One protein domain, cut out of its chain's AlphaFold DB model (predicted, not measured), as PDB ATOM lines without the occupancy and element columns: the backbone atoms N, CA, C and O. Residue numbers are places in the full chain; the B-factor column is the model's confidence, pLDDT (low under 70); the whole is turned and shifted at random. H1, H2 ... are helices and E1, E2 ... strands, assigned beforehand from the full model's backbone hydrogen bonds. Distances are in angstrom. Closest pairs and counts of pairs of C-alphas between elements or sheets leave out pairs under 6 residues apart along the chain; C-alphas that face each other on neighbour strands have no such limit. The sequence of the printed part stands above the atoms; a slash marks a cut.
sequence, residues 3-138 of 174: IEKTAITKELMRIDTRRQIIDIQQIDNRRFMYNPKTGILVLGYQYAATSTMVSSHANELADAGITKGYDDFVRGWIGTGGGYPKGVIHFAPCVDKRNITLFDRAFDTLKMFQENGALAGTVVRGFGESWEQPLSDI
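AT A GLANCE: This is residues 3 to 138 of the 174 residues of an uncharacterized protein of uncultured Ruminococcus sp (UniProt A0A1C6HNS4). A twisted sheet of seven strands runs through the whole domain, with the long helix H2 packed over one face and the short helix H1 over the other face, across E3 and E2. The last short helix, H3, is on H2's face beside E6. The 136 printed residues hold, along the chain, E1, E2, E3, H1, E4, E5, H2, E6, E7 and H3, a mixed class of helices and strands. The mixed sheet has the order E1, E3, E2, E4, E5, E6, E7, with E5 and E6 parallel and its other neighbour pairs antiparallel. The whole is compact and rounded, with a radius of gyration of the C-alphas of 13.9 A and spans of 33 by 33 by 33 A.

HOW THE PARTS SIT: Start at edge strand E1, residues 13 to 16; beside it find antiparallel E3, residues 40 to 43, with N 15 and O 41 2.8 A apart. E3 forms a hairpin with E2, residues 30 to 35, where N 42 and O 33 are 2.8 A apart. Next comes H1, residues 57 to 63, on the sheet at a height of 9.3 A; it runs across the strands, at 77 degrees to E2 on the local plane, and lies only just over E3 and E2, with 3 C-alphas falling on each. The closest C-alphas of H1 and E2 are those of His 57 and Arg 31, 7.0 A apart. E3, H1 and E4, residues 74 to 81, form a split strand-helix-strand unit, its two strands running the same way with E2 between them, and its crossover is right-handed. E4 is antiparallel to E2, with N 34 and O 74 2.8 A apart. E4 forms a hairpin with E5, residues 84 to 95, where N 90 and O 77 are 2.8 A apart; E5 bends by 84 degrees at residue 92. E5, H2, residues 100 to 115, and E6, residues 123 to 127, form a strand-helix-strand unit, two parallel neighbours with a helix between in the chain, also right-handed; N 125 and O 89 are 2.8 A apart. The closest C-alphas of H2 and E5 are those of Phe 103 and Val 95, 6.1 A apart. E6 forms a hairpin with edge strand E7, residues 130 to 134, with N 124 and O 133 2.8 A apart. H3, residues 135 to 138, is on the same face as H2, near it, and over none of the strands. H1 is on the opposite face and apart from both. In H1 and H2 every O i to N i+4 pair is within hydrogen-bond range; H3 is too short for one.

IN THESE COORDINATES: Find C-alpha 13 at (26.576, -28.376, 25.343), where E1 begins. E4 runs 22.3 A, E5 20.3 A and E2 16.3 A from first to last C-alpha. H2 runs 22.5 A from C-alpha 100 at (21.802, -13.025, 1.693), and H3 ends at C-alpha 138, (19.867, -4.385, 14.692).

THE WHOLE: The C-alphas farthest apart are those of Thr 50 and Ile 100, 38.5 A. The printed part has no cut. The links from E1 to E2 and from E3 to H1 are long, 13 residues each. Look for low confidence, under 70, at residues 48 to 55; the mean pLDDT of the printed part is 92.6.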
ATOM      1  N   ILE A   3       8.712 -24.862  28.178       82.75
ATOM      2  CA  ILE A   3      10.085 -24.454  27.892       82.75
ATOM      3  C   ILE A   3      10.905 -24.648  29.164       82.75
ATOM      4  O   ILE A   3      10.523 -24.166  30.230       82.75
ATOM      5  N   GLU A   4      12.010 -25.373  29.053       89.94
ATOM      6  CA  GLU A   4      12.864 -25.729  30.180       89.94
ATOM      7  C   GLU A   4      14.047 -24.764  30.296       89.94
ATOM      8  O   GLU A   4      14.764 -24.509  29.327       89.94
ATOM      9  N   LYS A   5      14.287 -24.225  31.494       91.94
ATOM     10  CA  LYS A   5      15.485 -23.419  31.736       91.94
ATOM     11  C   LYS A   5      16.687 -24.346  31.885       91.94
ATOM     12  O   LYS A   5      16.724 -25.175  32.786       91.94
ATOM     13  N   THR A   6      17.681 -24.174  31.026       94.31
ATOM     14  CA  THR A   6      18.910 -24.971  31.033       94.31
ATOM     15  C   THR A   6      20.048 -24.163  31.649       94.31
ATOM     16  O   THR A   6      20.301 -23.028  31.248       94.31
ATOM     17  N   ALA A   7      20.729 -24.733  32.644       94.75
ATOM     18  CA  ALA A   7      21.894 -24.107  33.264       94.75
ATOM     19  C   ALA A   7      23.121 -24.211  32.346       94.75
ATOM     20  O   ALA A   7      23.377 -25.270  31.772       94.75
ATOM     21  N   ILE A   8      23.895 -23.129  32.235       94.44
ATOM     22  CA  ILE A   8      25.147 -23.124  31.473       94.44
ATOM     23  C   ILE A   8      26.240 -23.829  32.282       94.44
ATOM     24  O   ILE A   8      26.531 -23.456  33.419       94.44
ATOM     25  N   THR A   9      26.867 -24.841  31.684       93.19
ATOM     26  CA  THR A   9      28.045 -25.531  32.234       93.19
ATOM     27  C   THR A   9      29.295 -25.187  31.421       93.19
ATOM     28  O   THR A   9      29.216 -24.518  30.391       93.19
ATOM     29  N   LYS A  10      30.476 -25.615  31.885       91.06
ATOM     30  CA  LYS A  10      31.749 -25.397  31.169       91.06
ATOM     31  C   LYS A  10      32.007 -26.424  30.060       91.06
ATOM     32  O   LYS A  10      32.791 -26.150  29.151       91.06
ATOM     33  N   GLU A  11      31.342 -27.572  30.142       91.38
ATOM     34  CA  GLU A  11      31.451 -28.679  29.191       91.38
ATOM     35  C   GLU A  11      30.739 -28.368  27.880       91.38
ATOM     36  O   GLU A  11      29.860 -27.508  27.847       91.38
ATOM     37  N   LEU A  12      31.076 -29.089  26.809       93.25
ATOM     38  CA  LEU A  12      30.338 -29.063  25.545       93.25
ATOM     39  C   LEU A  12      28.831 -29.222  25.789       93.25
ATOM     40  O   LEU A  12      28.393 -30.149  26.468       93.25
ATOM     41  N   MET A  13      28.032 -28.323  25.217       96.12
ATOM     42  CA  MET A  13      26.576 -28.376  25.343       96.12
ATOM     43  C   MET A  13      25.927 -28.432  23.972       96.12
ATOM     44  O   MET A  13      26.282 -27.666  23.082       96.12
ATOM     45  N   ARG A  14      24.916 -29.288  23.839       96.56
ATOM     46  CA  ARG A  14      23.992 -29.322  22.707       96.56
ATOM     47  C   ARG A  14      22.591 -29.039  23.226       96.56
ATOM     48  O   ARG A  14      22.089 -29.771  24.073       96.56
ATOM     49  N   ILE A  15      21.987 -27.974  22.725       97.06
ATOM     50  CA  ILE A  15      20.767 -27.376  23.260       97.06
ATOM     51  C   ILE A  15      19.753 -27.272  22.123       97.06
ATOM     52  O   ILE A  15      20.078 -26.766  21.048       97.06
ATOM     53  N   ASP A  16      18.529 -27.738  22.352       97.06
ATOM     54  CA  ASP A  16      17.396 -27.470  21.464       97.06
ATOM     55  C   ASP A  16      16.695 -26.189  21.924       97.06
ATOM     56  O   ASP A  16      15.878 -26.205  22.848       97.06
ATOM     57  N   THR A  17      16.997 -25.065  21.272       96.62
ATOM     58  CA  THR A  17      16.498 -23.739  21.666       96.62
ATOM     59  C   THR A  17      14.998 -23.563  21.427       96.62
ATOM     60  O   THR A  17      14.432 -22.540  21.794       96.62
ATOM     61  N   ARG A  18      14.318 -24.545  20.815       94.88
ATOM     62  CA  ARG A  18      12.849 -24.560  20.688       94.88
ATOM     63  C   ARG A  18      12.166 -25.116  21.932       94.88
ATOM     64  O   ARG A  18      10.955 -24.967  22.094       94.88
ATOM     65  N   ARG A  19      12.929 -25.804  22.781       95.19
ATOM     66  CA  ARG A  19      12.452 -26.490  23.987       95.19
ATOM     67  C   ARG A  19      13.151 -25.992  25.245       95.19
ATOM     68  O   ARG A  19      12.606 -26.144  26.333       95.19
ATOM     69  N   GLN A  20      14.334 -25.410  25.090       96.06
ATOM     70  CA  GLN A  20      15.203 -24.980  26.169       96.06
ATOM     71  C   GLN A  20      15.524 -23.491  26.032       96.06
ATOM     72  O   GLN A  20      15.838 -23.029  24.938       96.06
ATOM     73  N   ILE A  21      15.492 -22.766  27.148       94.56
ATOM     74  CA  ILE A  21      16.019 -21.399  27.248       94.56
ATOM     75  C   ILE A  21      17.304 -21.428  28.063       94.56
ATOM     76  O   ILE A  21      17.385 -22.083  29.107       94.56
ATOM     77  N   ILE A  22      18.288 -20.673  27.598       95.38
ATOM     78  CA  ILE A  22      19.514 -20.361  28.320       95.38
ATOM     79  C   ILE A  22      19.594 -18.865  28.610       95.38
ATOM     80  O   ILE A  22      18.843 -18.062  28.067       95.38
ATOM     81  N   ASP A  23      20.521 -18.506  29.487       95.19
ATOM     82  CA  ASP A  23      20.885 -17.123  29.763       95.19
ATOM     83  C   ASP A  23      22.327 -16.910  29.306       95.19
ATOM     84  O   ASP A  23      23.271 -17.388  29.945       95.19
ATOM     85  N   ILE A  24      22.505 -16.228  28.172       94.31
ATOM     86  CA  ILE A  24      23.837 -16.038  27.596       94.31
ATOM     87  C   ILE A  24      24.749 -15.149  28.447       94.31
ATOM     88  O   ILE A  24      25.962 -15.181  28.251       94.31
ATOM     89  N   GLN A  25      24.209 -14.404  29.419       95.00
ATOM     90  CA  GLN A  25      25.020 -13.601  30.343       95.00
ATOM     91  C   GLN A  25      25.866 -14.475  31.282       95.00
ATOM     92  O   GLN A  25      26.803 -13.988  31.907       95.00
ATOM     93  N   GLN A  26      25.561 -15.775  31.370       94.25
ATOM     94  CA  GLN A  26      26.334 -16.755  32.140       94.25
ATOM     95  C   GLN A  26      27.488 -17.373  31.340       94.25
ATOM     96  O   GLN A  26      28.254 -18.172  31.879       94.25
ATOM     97  N   ILE A  27      27.604 -17.043  30.051       93.75
ATOM     98  CA  ILE A  27      28.677 -17.528  29.190       93.75
ATOM     99  C   ILE A  27      29.850 -16.555  29.288       93.75
ATOM    100  O   ILE A  27      29.688 -15.371  29.015       93.75
ATOM    101  N   ASP A  28      31.037 -17.054  29.624       91.44
ATOM    102  CA  ASP A  28      32.246 -16.230  29.741       91.44
ATOM    103  C   ASP A  28      32.966 -16.108  28.384       91.44
ATOM    104  O   ASP A  28      33.182 -15.007  27.888       91.44
ATOM    105  N   ASN A  29      33.258 -17.231  27.717       92.38
ATOM    106  CA  ASN A  29      33.954 -17.263  26.421       92.38
ATOM    107  C   ASN A  29      33.883 -18.658  25.783       92.38
ATOM    108  O   ASN A  29      34.631 -19.573  26.142       92.38
ATOM    109  N   ARG A  30      32.971 -18.831  24.829       93.94
ATOM    110  CA  ARG A  30      32.704 -20.112  24.168       93.94
ATOM    111  C   ARG A  30      32.574 -19.920  22.673       93.94
ATOM    112  O   ARG A  30      32.117 -18.877  22.204       93.94
ATOM    113  N   ARG A  31      32.898 -20.961  21.909       95.38
ATOM    114  CA  ARG A  31      32.413 -21.045  20.531       95.38
ATOM    115  C   ARG A  31      30.924 -21.328  20.537       95.38
ATOM    116  O   ARG A  31      30.437 -22.068  21.391       95.38
ATOM    117  N   PHE A  32      30.219 -20.781  19.560       97.69
ATOM    118  CA  PHE A  32      28.863 -21.210  19.258       97.69
ATOM    119  C   PHE A  32      28.782 -21.733  17.829       97.69
ATOM    120  O   PHE A  32      29.474 -21.245  16.929       97.69
ATOM    121  N   MET A  33      27.893 -22.701  17.635       98.19
ATOM    122  CA  MET A  33      27.441 -23.178  16.338       98.19
ATOM    123  C   MET A  33      25.925 -23.325  16.418       98.19
ATOM    124  O   MET A  33      25.425 -24.178  17.146       98.19
ATOM    125  N   TYR A  34      25.184 -22.505  15.681       98.56
ATOM    126  CA  TYR A  34      23.726 -22.524  15.672       98.56
ATOM    127  C   TYR A  34      23.177 -22.882  14.299       98.56
ATOM    128  O   TYR A  34      23.575 -22.303  13.290       98.56
ATOM    129  N   ASN A  35      22.231 -23.815  14.267       98.25
ATOM    130  CA  ASN A  35      21.474 -24.144  13.073       98.25
ATOM    131  C   ASN A  35      20.041 -23.597  13.211       98.25
ATOM    132  O   ASN A  35      19.216 -24.223  13.886       98.25
ATOM    133  N   PRO A  36      19.702 -22.470  12.556       96.75
ATOM    134  CA  PRO A  36      18.378 -21.850  12.683       96.75
ATOM    135  C   PRO A  36      17.247 -22.735  12.140       96.75
ATOM    136  O   PRO A  36      16.122 -22.712  12.643       96.75
ATOM    137  N   LYS A  37      17.543 -23.604  11.162       95.56
ATOM    138  CA  LYS A  37      16.555 -24.527  10.586       95.56
ATOM    139  C   LYS A  37      16.113 -25.596  11.583       95.56
ATOM    140  O   LYS A  37      14.954 -26.017  11.542       95.56
ATOM    141  N   THR A  38      16.999 -26.051  12.464       96.62
ATOM    142  CA  THR A  38      16.686 -27.094  13.455       96.62
ATOM    143  C   THR A  38      16.443 -26.540  14.854       96.62
ATOM    144  O   THR A  38      15.755 -27.192  15.632       96.62
ATOM    145  N   GLY A  39      16.942 -25.340  15.161       97.19
ATOM    146  CA  GLY A  39      16.946 -24.782  16.512       97.19
ATOM    147  C   GLY A  39      18.046 -25.363  17.402       97.19
ATOM    148  O   GLY A  39      18.033 -25.145  18.608       97.19
ATOM    149  N   ILE A  40      18.994 -26.117  16.840       97.94
ATOM    150  CA  ILE A  40      20.086 -26.699  17.620       97.94
ATOM    151  C   ILE A  40      21.212 -25.681  17.775       97.94
ATOM    152  O   ILE A  40      21.813 -25.251  16.788       97.94
ATOM    153  N   LEU A  41      21.523 -25.357  19.026       98.19
ATOM    154  CA  LEU A  41      22.703 -24.613  19.443       98.19
ATOM    155  C   LEU A  41      23.718 -25.580  20.046       98.19
ATOM    156  O   LEU A  41      23.413 -26.315  20.982       98.19
ATOM    157  N   VAL A  42      24.942 -25.547  19.538       97.81
ATOM    158  CA  VAL A  42      26.097 -26.150  20.195       97.81
ATOM    159  C   VAL A  42      26.941 -25.036  20.790       97.81
ATOM    160  O   VAL A  42      27.338 -24.108  20.083       97.81
ATOM    161  N   LEU A  43      27.208 -25.130  22.088       96.69
ATOM    162  CA  LEU A  43      28.214 -24.320  22.758       96.69
ATOM    163  C   LEU A  43      29.464 -25.183  22.916       96.69
ATOM    164  O   LEU A  43      29.434 -26.191  23.624       96.69
ATOM    165  N   GLY A  44      30.549 -24.783  22.256       94.19
ATOM    166  CA  GLY A  44      31.884 -25.372  22.402       94.19
ATOM    167  C   GLY A  44      32.426 -25.197  23.815       94.19
ATOM    168  O   GLY A  44      31.818 -24.482  24.593       94.19
ATOM    169  N   TYR A  45      33.528 -25.813  24.210       91.00
ATOM    170  CA  TYR A  45      33.983 -25.772  25.609       91.00
ATOM    171  C   TYR A  45      34.284 -24.345  26.102       91.00
ATOM    172  O   TYR A  45      34.657 -23.462  25.327       91.00
ATOM    173  N   GLN A  46      34.110 -24.108  27.404       84.06
ATOM    174  CA  GLN A  46      34.482 -22.835  28.023       84.06
ATOM    175  C   GLN A  46      36.000 -22.664  28.004       84.06
ATOM    176  O   GLN A  46      36.732 -23.395  28.675       84.06
ATOM    177  N   TYR A  47      36.473 -21.679  27.241       76.00
ATOM    178  CA  TYR A  47      37.897 -21.406  27.140       76.00
ATOM    179  C   TYR A  47      38.360 -20.681  28.407       76.00
ATOM    180  O   TYR A  47      37.843 -19.619  28.750       76.00
ATOM    181  N   ALA A  48      39.336 -21.256  29.106       65.62
ATOM    182  CA  ALA A  48      40.087 -20.582  30.161       65.62
ATOM    183  C   ALA A  48      41.475 -20.215  29.620       65.62
ATOM    184  O   ALA A  48      42.021 -20.947  28.798       65.62
ATOM    185  N   ALA A  49      42.075 -19.120  30.095       54.41
ATOM    186  CA  ALA A  49      43.400 -18.663  29.649       54.41
ATOM    187  C   ALA A  49      44.518 -19.721  29.808       54.41
ATOM    188  O   ALA A  49      45.536 -19.652  29.129       54.41
ATOM    189  N   THR A  50      44.315 -20.711  30.682       51.25
ATOM    190  CA  THR A  50      45.223 -21.840  30.939       51.25
ATOM    191  C   THR A  50      44.820 -23.135  30.227       51.25
ATOM    192  O   THR A  50      45.463 -24.165  30.418       51.25
ATOM    193  N   SER A  51      43.747 -23.119  29.432       55.47
ATOM    194  CA  SER A  51      43.235 -24.311  28.763       55.47
ATOM    195  C   SER A  51      44.137 -24.699  27.592       55.47
ATOM    196  O   SER A  51      44.299 -23.945  26.636       55.47
ATOM    197  N   THR A  52      44.690 -25.909  27.652       53.53
ATOM    198  CA  THR A  52      45.414 -26.575  26.556       53.53
ATOM    199  C   THR A  52      44.469 -27.165  25.506       53.53
ATOM    200  O   THR A  52      44.899 -27.913  24.627       53.53
ATOM    201  N   MET A  53      43.171 -26.862  25.591       61.41
ATOM    202  CA  MET A  53      42.146 -27.443  24.741       61.41
ATOM    203  C   MET A  53      42.199 -26.859  23.326       61.41
ATOM    204  O   MET A  53      41.494 -25.911  22.979       61.41
ATOM    205  N   VAL A  54      43.031 -27.467  22.483       58.47
ATOM    206  CA  VAL A  54      43.054 -27.224  21.038       58.47
ATOM    207  C   VAL A  54      41.851 -27.930  20.414       58.47
ATOM    208  O   VAL A  54      41.954 -29.035  19.894       58.47
ATOM    209  N   SER A  55      40.683 -27.301  20.507       68.94
ATOM    210  CA  SER A  55      39.479 -27.736  19.796       68.94
ATOM    211  C   SER A  55      39.148 -26.768  18.658       68.94
ATOM    212  O   SER A  55      39.589 -25.617  18.684       68.94
ATOM    213  N   SER A  56      38.369 -27.204  17.670       82.88
ATOM    214  CA  SER A  56      37.849 -26.393  16.559       82.88
ATOM    215  C   SER A  56      36.321 -26.496  16.496       82.88
ATOM    216  O   SER A  56      35.755 -27.443  17.040       82.88
ATOM    217  N   HIS A  57      35.640 -25.587  15.781       83.00
ATOM    218  CA  HIS A  57      34.186 -25.699  15.567       83.00
ATOM    219  C   HIS A  57      33.782 -27.067  14.986       83.00
ATOM    220  O   HIS A  57      32.723 -27.588  15.323       83.00
ATOM    221  N   ALA A  58      34.619 -27.665  14.129       86.25
ATOM    222  CA  ALA A  58      34.342 -28.969  13.526       86.25
ATOM    223  C   ALA A  58      34.463 -30.120  14.538       86.25
ATOM    224  O   ALA A  58      33.596 -30.993  14.564       86.25
ATOM    225  N   ASN A  59      35.495 -30.099  15.393       87.88
ATOM    226  CA  ASN A  59      35.659 -31.088  16.462       87.88
ATOM    227  C   ASN A  59      34.481 -31.033  17.439       87.88
ATOM    228  O   ASN A  59      33.861 -32.054  17.701       87.88
ATOM    229  N   GLU A  60      34.101 -29.836  17.888       89.88
ATOM    230  CA  GLU A  60      33.007 -29.668  18.855       89.88
ATOM    231  C   GLU A  60      31.642 -30.054  18.273       89.88
ATOM    232  O   GLU A  60      30.794 -30.579  18.991       89.88
ATOM    233  N   LEU A  61      31.414 -29.843  16.971       91.62
ATOM    234  CA  LEU A  61      30.213 -30.358  16.309       91.62
ATOM    235  C   LEU A  61      30.213 -31.892  16.260       91.62
ATOM    236  O   LEU A  61      29.188 -32.499  16.572       91.62
ATOM    237  N   ALA A  62      31.341 -32.518  15.912       90.94
ATOM    238  CA  ALA A  62      31.456 -33.975  15.887       90.94
ATOM    239  C   ALA A  62      31.235 -34.589  17.281       90.94
ATOM    240  O   ALA A  62      30.424 -35.505  17.414       90.94
ATOM    241  N   ASP A  63      31.860 -34.022  18.315       90.81
ATOM    242  CA  ASP A  63      31.711 -34.447  19.712       90.81
ATOM    243  C   ASP A  63      30.273 -34.237  20.229       90.81
ATOM    244  O   ASP A  63      29.773 -35.016  21.039       90.81
ATOM    245  N   ALA A  64      29.549 -33.245  19.695       91.50
ATOM    246  CA  ALA A  64      28.120 -33.030  19.956       91.50
ATOM    247  C   ALA A  64      27.199 -33.994  19.168       91.50
ATOM    248  O   ALA A  64      25.964 -33.863  19.191       91.50
ATOM    249  N   GLY A  65      27.775 -34.954  18.438       93.38
ATOM    250  CA  GLY A  65      27.063 -35.933  17.621       93.38
ATOM    251  C   GLY A  65      26.534 -35.376  16.295       93.38
ATOM    252  O   GLY A  65      25.602 -35.945  15.724       93.38
ATOM    253  N   ILE A  66      27.078 -34.256  15.808       93.06
ATOM    254  CA  ILE A  66      26.777 -33.686  14.490       93.06
ATOM    255  C   ILE A  66      27.888 -34.094  13.520       93.06
ATOM    256  O   ILE A  66      28.961 -33.499  13.481       93.06
ATOM    257  N   THR A  67      27.619 -35.126  12.720       89.62
ATOM    258  CA  THR A  67      28.589 -35.706  11.770       89.62
ATOM    259  C   THR A  67      28.345 -35.305  10.310       89.62
ATOM    260  O   THR A  67      29.089 -35.709   9.418       89.62
ATOM    261  N   LYS A  68      27.291 -34.523  10.039       89.94
ATOM    262  CA  LYS A  68      26.916 -34.037   8.703       89.94
ATOM    263  C   LYS A  68      26.195 -32.692   8.778       89.94
ATOM    264  O   LYS A  68      25.622 -32.359   9.813       89.94
ATOM    265  N   GLY A  69      26.164 -31.966   7.659       90.75
ATOM    266  CA  GLY A  69      25.453 -30.685   7.555       90.75
ATOM    267  C   GLY A  69      26.152 -29.533   8.280       90.75
ATOM    268  O   GLY A  69      25.488 -28.638   8.789       90.75
ATOM    269  N   TYR A  70      27.487 -29.556   8.357       89.75
ATOM    270  CA  TYR A  70      28.281 -28.523   9.034       89.75
ATOM    271  C   TYR A  70      28.013 -27.108   8.494       89.75
ATOM    272  O   TYR A  70      27.935 -26.160   9.272       89.75
ATOM    273  N   ASP A  71      27.789 -26.973   7.183       91.69
ATOM    274  CA  ASP A  71      27.525 -25.685   6.524       91.69
ATOM    275  C   ASP A  71      26.145 -25.088   6.844       91.69
ATOM    276  O   ASP A  71      25.876 -23.923   6.544       91.69
ATOM    277  N   ASP A  72      25.263 -25.855   7.489       94.75
ATOM    278  CA  ASP A  72      23.990 -25.336   7.988       94.75
ATOM    279  C   ASP A  72      24.144 -24.563   9.307       94.75
ATOM    280  O   ASP A  72      23.198 -23.902   9.739       94.75
ATOM    281  N   PHE A  73      25.320 -24.623   9.942       97.44
ATOM    282  CA  PHE A  73      25.594 -23.931  11.194       97.44
ATOM    283  C   PHE A  73      26.257 -22.571  10.966       97.44
ATOM    284  O   PHE A  73      27.361 -22.459  10.421       97.44
ATOM    285  N   VAL A  74      25.613 -21.532  11.489       98.19
ATOM    286  CA  VAL A  74      26.238 -20.233  11.729       98.19
ATOM    287  C   VAL A  74      27.125 -20.358  12.956       98.19
ATOM    288  O   VAL A  74      26.740 -20.978  13.945       98.19
ATOM    289  N   ARG A  75      28.329 -19.796  12.900       97.69
ATOM    290  CA  ARG A  75      29.360 -20.056  13.903       97.69
ATOM    291  C   ARG A  75      30.124 -18.808  14.301       97.69
ATOM    292  O   ARG A  75      30.241 -17.850  13.536       97.69
ATOM    293  N   GLY A  76      30.663 -18.850  15.508       97.31
ATOM    294  CA  GLY A  76      31.376 -17.721  16.068       97.31
ATOM    295  C   GLY A  76      31.826 -17.952  17.498       97.31
ATOM    296  O   GLY A  76      32.017 -19.095  17.920       97.31
ATOM    297  N   TRP A  77      31.990 -16.847  18.211       96.69
ATOM    298  CA  TRP A  77      32.310 -16.762  19.627       96.69
ATOM    299  C   TRP A  77      31.236 -15.970  20.359       96.69
ATOM    300  O   TRP A  77      30.671 -15.022  19.815       96.69
ATOM    301  N   ILE A  78      30.967 -16.360  21.596       97.12
ATOM    302  CA  ILE A  78      30.018 -15.705  22.485       97.12
ATOM    303  C   ILE A  78      30.581 -15.679  23.900       97.12
ATOM    304  O   ILE A  78      31.227 -16.632  24.338       97.12
ATOM    305  N   GLY A  79      30.348 -14.586  24.615       95.38
ATOM    306  CA  GLY A  79      30.854 -14.451  25.970       95.38
ATOM    307  C   GLY A  79      30.560 -13.104  26.603       95.38
ATOM    308  O   GLY A  79      30.219 -12.149  25.908       95.38
ATOM    309  N   THR A  80      30.714 -13.036  27.919       93.56
ATOM    310  CA  THR A  80      30.515 -11.851  28.750       93.56
ATOM    311  C   THR A  80      31.724 -11.677  29.652       93.56
ATOM    312  O   THR A  80      32.020 -12.536  30.475       93.56
ATOM    313  N   GLY A  81      32.422 -10.550  29.515       86.88
ATOM    314  CA  GLY A  81      33.643 -10.295  30.272       86.88
ATOM    315  C   GLY A  81      34.597  -9.339  29.566       86.88
ATOM    316  O   GLY A  81      34.357  -8.894  28.441       86.88
ATOM    317  N   GLY A  82      35.697  -9.000  30.244       85.12
ATOM    318  CA  GLY A  82      36.721  -8.094  29.722       85.12
ATOM    319  C   GLY A  82      36.139  -6.756  29.250       85.12
ATOM    320  O   GLY A  82      35.440  -6.075  29.998       85.12
ATOM    321  N   GLY A  83      36.418  -6.391  27.996       87.81
ATOM    322  CA  GLY A  83      35.906  -5.171  27.358       87.81
ATOM    323  C   GLY A  83      34.429  -5.213  26.944       87.81
ATOM    324  O   GLY A  83      33.916  -4.205  26.468       87.81
ATOM    325  N   TYR A  84      33.732  -6.340  27.135       93.62
ATOM    326  CA  TYR A  84      32.334  -6.533  26.739       93.62
ATOM    327  C   TYR A  84      31.447  -6.851  27.958       93.62
ATOM    328  O   TYR A  84      30.958  -7.974  28.105       93.62
ATOM    329  N   PRO A  85      31.196  -5.873  28.851       91.94
ATOM    330  CA  PRO A  85      30.429  -6.083  30.087       91.94
ATOM    331  C   PRO A  85      28.942  -6.400  29.858       91.94
ATOM    332  O   PRO A  85      28.251  -6.798  30.790       91.94
ATOM    333  N   LYS A  86      28.431  -6.183  28.642       95.62
ATOM    334  CA  LYS A  86      27.071  -6.552  28.211       95.62
ATOM    335  C   LYS A  86      27.060  -7.766  27.276       95.62
ATOM    336  O   LYS A  86      26.034  -8.065  26.669       95.62
ATOM    337  N   GLY A  87      28.201  -8.433  27.142       97.12
ATOM    338  CA  GLY A  87      28.399  -9.556  26.244       97.12
ATOM    339  C   GLY A  87      28.832  -9.158  24.835       97.12
ATOM    340  O   GLY A  87      28.686  -8.010  24.404       97.12
ATOM    341  N   VAL A  88      29.357 -10.144  24.114       98.06
ATOM    342  CA  VAL A  88      29.730 -10.074  22.702       98.06
ATOM    343  C   VAL A  88      29.237 -11.317  21.965       98.06
ATOM    344  O   VAL A  88      29.312 -12.429  22.487       98.06
ATOM    345  N   ILE A  89      28.764 -11.126  20.736       98.44
ATOM    346  CA  ILE A  89      28.487 -12.171  19.750       98.44
ATOM    347  C   ILE A  89      29.358 -11.859  18.536       98.44
ATOM    348  O   ILE A  89      29.155 -10.860  17.852       98.44
ATOM    349  N   HIS A  90      30.356 -12.691  18.272       97.94
ATOM    350  CA  HIS A  90      31.327 -12.480  17.204       97.94
ATOM    351  C   HIS A  90      31.224 -13.589  16.164       97.94
ATOM    352  O   HIS A  90      31.594 -14.727  16.439       97.94
ATOM    353  N   PHE A  91      30.763 -13.260  14.959       98.44
ATOM    354  CA  PHE A  91      30.716 -14.211  13.850       98.44
ATOM    355  C   PHE A  91      32.115 -14.490  13.297       98.44
ATOM    356  O   PHE A  91      32.864 -13.569  12.970       98.44
ATOM    357  N   ALA A  92      32.458 -15.773  13.179       95.25
ATOM    358  CA  ALA A  92      33.748 -16.225  12.665       95.25
ATOM    359  C   ALA A  92      33.538 -17.466  11.772       95.25
ATOM    360  O   ALA A  92      33.417 -18.578  12.297       95.25
ATOM    361  N   PRO A  93      33.493 -17.313  10.433       94.75
ATOM    362  CA  PRO A  93      33.852 -16.114   9.664       94.75
ATOM    363  C   PRO A  93      32.828 -14.974   9.774       94.75
ATOM    364  O   PRO A  93      31.678 -15.203  10.143       94.75
ATOM    365  N   CYS A  94      33.252 -13.759   9.417       97.50
ATOM    366  CA  CYS A  94      32.348 -12.615   9.304       97.50
ATOM    367  C   CYS A  94      31.277 -12.859   8.232       97.50
ATOM    368  O   CYS A  94      31.521 -13.510   7.214       97.50
ATOM    369  N   VAL A  95      30.093 -12.306   8.463       97.81
ATOM    370  CA  VAL A  95      28.908 -12.462   7.624       97.81
ATOM    371  C   VAL A  95      28.718 -11.205   6.782       97.81
ATOM    372  O   VAL A  95      28.299 -10.168   7.290       97.81
ATOM    373  N   ASP A  96      29.019 -11.302   5.486       95.69
ATOM    374  CA  ASP A  96      28.791 -10.224   4.517       95.69
ATOM    375  C   ASP A  96      27.294 -10.121   4.176       95.69
ATOM    376  O   ASP A  96      26.662 -11.120   3.820       95.69
ATOM    377  N   LYS A  97      26.738  -8.903   4.211       95.06
ATOM    378  CA  LYS A  97      25.343  -8.631   3.818       95.06
ATOM    379  C   LYS A  97      25.018  -9.009   2.371       95.06
ATOM    380  O   LYS A  97      23.854  -9.156   2.029       95.06
ATOM    381  N   ARG A  98      26.022  -9.142   1.500       96.44
ATOM    382  CA  ARG A  98      25.858  -9.578   0.105       96.44
ATOM    383  C   ARG A  98      25.568 -11.075   0.004       96.44
ATOM    384  O   ARG A  98      24.960 -11.508  -0.971       96.44
ATOM    385  N   ASN A  99      25.969 -11.865   1.002       96.00
ATOM    386  CA  ASN A  99      25.587 -13.268   1.103       96.00
ATOM    387  C   ASN A  99      24.253 -13.379   1.849       96.00
ATOM    388  O   ASN A  99      24.218 -13.704   3.033       96.00
ATOM    389  N   ILE A 100      23.160 -13.105   1.132       96.31
ATOM    390  CA  ILE A 100      21.802 -13.025   1.693       96.31
ATOM    391  C   ILE A 100      21.442 -14.280   2.498       96.31
ATOM    392  O   ILE A 100      20.960 -14.181   3.619       96.31
ATOM    393  N   THR A 101      21.764 -15.473   1.989       95.88
ATOM    394  CA  THR A 101      21.441 -16.730   2.680       95.88
ATOM    395  C   THR A 101      22.157 -16.874   4.021       95.88
ATOM    396  O   THR A 101      21.547 -17.308   4.997       95.88
ATOM    397  N   LEU A 102      23.449 -16.541   4.095       96.50
ATOM    398  CA  LEU A 102      24.179 -16.572   5.365       96.50
ATOM    399  C   LEU A 102      23.737 -15.433   6.289       96.50
ATOM    400  O   LEU A 102      23.651 -15.637   7.498       96.50
ATOM    401  N   PHE A 103      23.449 -14.263   5.721       97.88
ATOM    402  CA  PHE A 103      22.988 -13.092   6.453       97.88
ATOM    403  C   PHE A 103      21.669 -13.362   7.177       97.88
ATOM    404  O   PHE A 103      21.604 -13.153   8.385       97.88
ATOM    405  N   ASP A 104      20.672 -13.925   6.491       98.00
ATOM    406  CA  ASP A 104      19.377 -14.267   7.089       98.00
ATOM    407  C   ASP A 104      19.536 -15.293   8.220       98.00
ATOM    408  O   ASP A 104      19.024 -15.110   9.323       98.00
ATOM    409  N   ARG A 105      20.348 -16.337   8.004       98.25
ATOM    410  CA  ARG A 105      20.652 -17.335   9.044       98.25
ATOM    411  C   ARG A 105      21.350 -16.714  10.257       98.25
ATOM    412  O   ARG A 105      21.100 -17.108  11.398       98.25
ATOM    413  N   ALA A 106      22.265 -15.775  10.029       98.44
ATOM    414  CA  ALA A 106      22.957 -15.068  11.097       98.44
ATOM    415  C   ALA A 106      22.024 -14.101  11.836       98.44
ATOM    416  O   ALA A 106      22.102 -14.014  13.058       98.44
ATOM    417  N   PHE A 107      21.089 -13.456  11.137       98.38
ATOM    418  CA  PHE A 107      20.040 -12.650  11.753       98.38
ATOM    419  C   PHE A 107      19.136 -13.502  12.659       98.38
ATOM    420  O   PHE A 107      18.928 -13.151  13.820       98.38
ATOM    421  N   ASP A 108      18.699 -14.675  12.191       98.44
ATOM    422  CA  ASP A 108      17.951 -15.637  13.012       98.44
ATOM    423  C   ASP A 108      18.756 -16.097  14.239       98.44
ATOM    424  O   ASP A 108      18.208 -16.284  15.326       98.44
ATOM    425  N   THR A 109      20.077 -16.240  14.092       98.62
ATOM    426  CA  THR A 109      20.979 -16.549  15.213       98.62
ATOM    427  C   THR A 109      20.995 -15.425  16.251       98.62
ATOM    428  O   THR A 109      20.928 -15.695  17.450       98.62
ATOM    429  N   LEU A 110      21.053 -14.161  15.816       98.62
ATOM    430  CA  LEU A 110      20.984 -13.009  16.720       98.62
ATOM    431  C   LEU A 110      19.636 -12.931  17.434       98.62
ATOM    432  O   LEU A 110      19.608 -12.659  18.632       98.62
ATOM    433  N   LYS A 111      18.539 -13.223  16.729       98.25
ATOM    434  CA  LYS A 111      17.201 -13.281  17.325       98.25
ATOM    435  C   LYS A 111      17.113 -14.368  18.394       98.25
ATOM    436  O   LYS A 111      16.620 -14.116  19.489       98.25
ATOM    437  N   MET A 112      17.663 -15.552  18.123       98.25
ATOM    438  CA  MET A 112      17.748 -16.610  19.130       98.25
ATOM    439  C   MET A 112      18.527 -16.134  20.364       98.25
ATOM    440  O   MET A 112      18.073 -16.346  21.485       98.25
ATOM    441  N   PHE A 113      19.651 -15.431  20.199       98.31
ATOM    442  CA  PHE A 113      20.390 -14.893  21.345       98.31
ATOM    443  C   PHE A 113      19.643 -13.774  22.086       98.31
ATOM    444  O   PHE A 113      19.690 -13.748  23.316       98.31
ATOM    445  N   GLN A 114      18.910 -12.904  21.385       97.62
ATOM    446  CA  GLN A 114      17.997 -11.923  21.991       97.62
ATOM    447  C   GLN A 114      16.978 -12.617  22.907       97.62
ATOM    448  O   GLN A 114      16.831 -12.243  24.068       97.62
ATOM    449  N   GLU A 115      16.333 -13.678  22.418       96.06
ATOM    450  CA  GLU A 115      15.359 -14.476  23.179       96.06
ATOM    451  C   GLU A 115      15.998 -15.249  24.353       96.06
ATOM    452  O   GLU A 115      15.302 -15.660  25.280       96.06
ATOM    453  N   ASN A 116      17.326 -15.407  24.347       96.88
ATOM    454  CA  ASN A 116      18.110 -16.126  25.354       96.88
ATOM    455  C   ASN A 116      18.990 -15.196  26.214       96.88
ATOM    456  O   ASN A 116      20.045 -15.588  26.718       96.88
ATOM    457  N   GLY A 117      18.553 -13.948  26.407       94.56
ATOM    458  CA  GLY A 117      19.147 -13.038  27.389       94.56
ATOM    459  C   GLY A 117      20.265 -12.142  26.859       94.56
ATOM    460  O   GLY A 117      20.996 -11.558  27.660       94.56
ATOM    461  N   ALA A 118      20.423 -11.997  25.540       97.12
ATOM    462  CA  ALA A 118      21.260 -10.928  25.002       97.12
ATOM    463  C   ALA A 118      20.658  -9.562  25.336       97.12
ATOM    464  O   ALA A 118      19.455  -9.331  25.213       97.12
ATOM    465  N   LEU A 119      21.512  -8.648  25.783       96.81
ATOM    466  CA  LEU A 119      21.114  -7.313  26.205       96.81
ATOM    467  C   LEU A 119      21.206  -6.346  25.024       96.81
ATOM    468  O   LEU A 119      21.955  -6.569  24.078       96.81
ATOM    469  N   ALA A 120      20.501  -5.217  25.108       96.31
ATOM    470  CA  ALA A 120      20.530  -4.170  24.080       96.31
ATOM    471  C   ALA A 120      21.965  -3.731  23.722       96.31
ATOM    472  O   ALA A 120      22.297  -3.530  22.557       96.31
ATOM    473  N   GLY A 121      22.833  -3.648  24.735       96.50
ATOM    474  CA  GLY A 121      24.245  -3.300  24.584       96.50
ATOM    475  C   GLY A 121      25.186  -4.469  24.277       96.50
ATOM    476  O   GLY A 121      26.395  -4.253  24.292       96.50
ATOM    477  N   THR A 122      24.690  -5.692  24.054       97.94
ATOM    478  CA  THR A 122      25.533  -6.810  23.602       97.94
ATOM    479  C   THR A 122      26.163  -6.436  22.264       97.94
ATOM    480  O   THR A 122      25.458  -6.059  21.332       97.94
ATOM    481  N   VAL A 123      27.488  -6.511  22.161       98.25
ATOM    482  CA  VAL A 123      28.194  -6.118  20.937       98.25
ATOM    483  C   VAL A 123      28.122  -7.247  19.917       98.25
ATOM    484  O   VAL A 123      28.529  -8.372  20.195       98.25
ATOM    485  N   VAL A 124      27.651  -6.947  18.714       98.50
ATOM    486  CA  VAL A 124      27.685  -7.850  17.565       98.50
ATOM    487  C   VAL A 124      28.887  -7.499  16.700       98.50
ATOM    488  O   VAL A 124      29.032  -6.353  16.273       98.50
ATOM    489  N   ARG A 125      29.749  -8.485  16.434       98.12
ATOM    490  CA  ARG A 125      30.959  -8.324  15.621       98.12
ATOM    491  C   ARG A 125      30.931  -9.171  14.363       98.12
ATOM    492  O   ARG A 125      30.556 -10.344  14.412       98.12
ATOM    493  N   GLY A 126      31.404  -8.596  13.261       97.56
ATOM    494  CA  GLY A 126      31.517  -9.302  11.986       97.56
ATOM    495  C   GLY A 126      30.166  -9.642  11.352       97.56
ATOM    496  O   GLY A 126      30.052 -10.688  10.721       97.56
ATOM    497  N   PHE A 127      29.145  -8.800  11.536       97.94
ATOM    498  CA  PHE A 127      27.818  -8.958  10.934       97.94
ATOM    499  C   PHE A 127      27.465  -7.742  10.075       97.94
ATOM    500  O   PHE A 127      27.340  -6.628  10.587       97.94
ATOM    501  N   GLY A 128      27.266  -7.960   8.776       95.44
ATOM    502  CA  GLY A 128      26.963  -6.898   7.823       95.44
ATOM    503  C   GLY A 128      28.189  -6.041   7.501       95.44
ATOM    504  O   GLY A 128      29.274  -6.564   7.266       95.44
ATOM    505  N   GLU A 129      28.004  -4.722   7.433       90.81
ATOM    506  CA  GLU A 129      29.075  -3.774   7.070       90.81
ATOM    507  C   GLU A 129      29.855  -3.236   8.269       90.81
ATOM    508  O   GLU A 129      31.014  -2.847   8.127       90.81
ATOM    509  N   SER A 130      29.233  -3.207   9.446       92.31
ATOM    510  CA  SER A 130      29.858  -2.686  10.658       92.31
ATOM    511  C   SER A 130      30.720  -3.758  11.310       92.31
ATOM    512  O   SER A 130      30.269  -4.882  11.545       92.31
ATOM    513  N   TRP A 131      31.959  -3.398  11.653       94.50
ATOM    514  CA  TRP A 131      32.842  -4.302  12.388       94.50
ATOM    515  C   TRP A 131      32.292  -4.642  13.773       94.50
ATOM    516  O   TRP A 131      32.262  -5.816  14.132       94.50
ATOM    517  N   GLU A 132      31.835  -3.630  14.513       97.25
ATOM    518  CA  GLU A 132      31.125  -3.763  15.784       97.25
ATOM    519  C   GLU A 132      29.886  -2.860  15.775       97.25
ATOM    520  O   GLU A 132      29.938  -1.737  15.273       97.25
ATOM    521  N   GLN A 133      28.782  -3.342  16.339       97.62
ATOM    522  CA  GLN A 133      27.566  -2.565  16.594       97.62
ATOM    523  C   GLN A 133      26.811  -3.169  17.787       97.62
ATOM    524  O   GLN A 133      26.891  -4.383  17.988       97.62
ATOM    525  N   PRO A 134      26.098  -2.383  18.609       97.38
ATOM    526  CA  PRO A 134      25.252  -2.937  19.658       97.38
ATOM    527  C   PRO A 134      24.056  -3.682  19.055       97.38
ATOM    528  O   PRO A 134      23.537  -3.323  17.997       97.38
ATOM    529  N   LEU A 135      23.571  -4.700  19.759       97.38
ATOM    530  CA  LEU A 135      22.423  -5.500  19.339       97.38
ATOM    531  C   LEU A 135      21.159  -4.641  19.129       97.38
ATOM    532  O   LEU A 135      20.374  -4.914  18.223       97.38
ATOM    533  N   SER A 136      21.004  -3.550  19.887       96.75
ATOM    534  CA  SER A 136      19.916  -2.575  19.732       96.75
ATOM    535  C   SER A 136      19.922  -1.787  18.419       96.75
ATOM    536  O   SER A 136      18.910  -1.175  18.061       96.75
ATOM    537  N   ASP A 137      21.041  -1.758  17.696       95.81
ATOM    538  CA  ASP A 137      21.080  -1.132  16.373       95.81
ATOM    539  C   ASP A 137      20.424  -2.030  15.323       95.81
ATOM    540  O   ASP A 137      19.806  -1.513  14.393       95.81
ATOM    541  N   ILE A 138      20.475  -3.351  15.537       95.88
ATOM    542  CA  ILE A 138      19.867  -4.385  14.692       95.88
ATOM    543  C   ILE A 138      18.393  -4.596  15.072       95.88
ATOM    544  O   ILE A 138      17.526  -4.609  14.200       95.88
TER     545      ILE A 138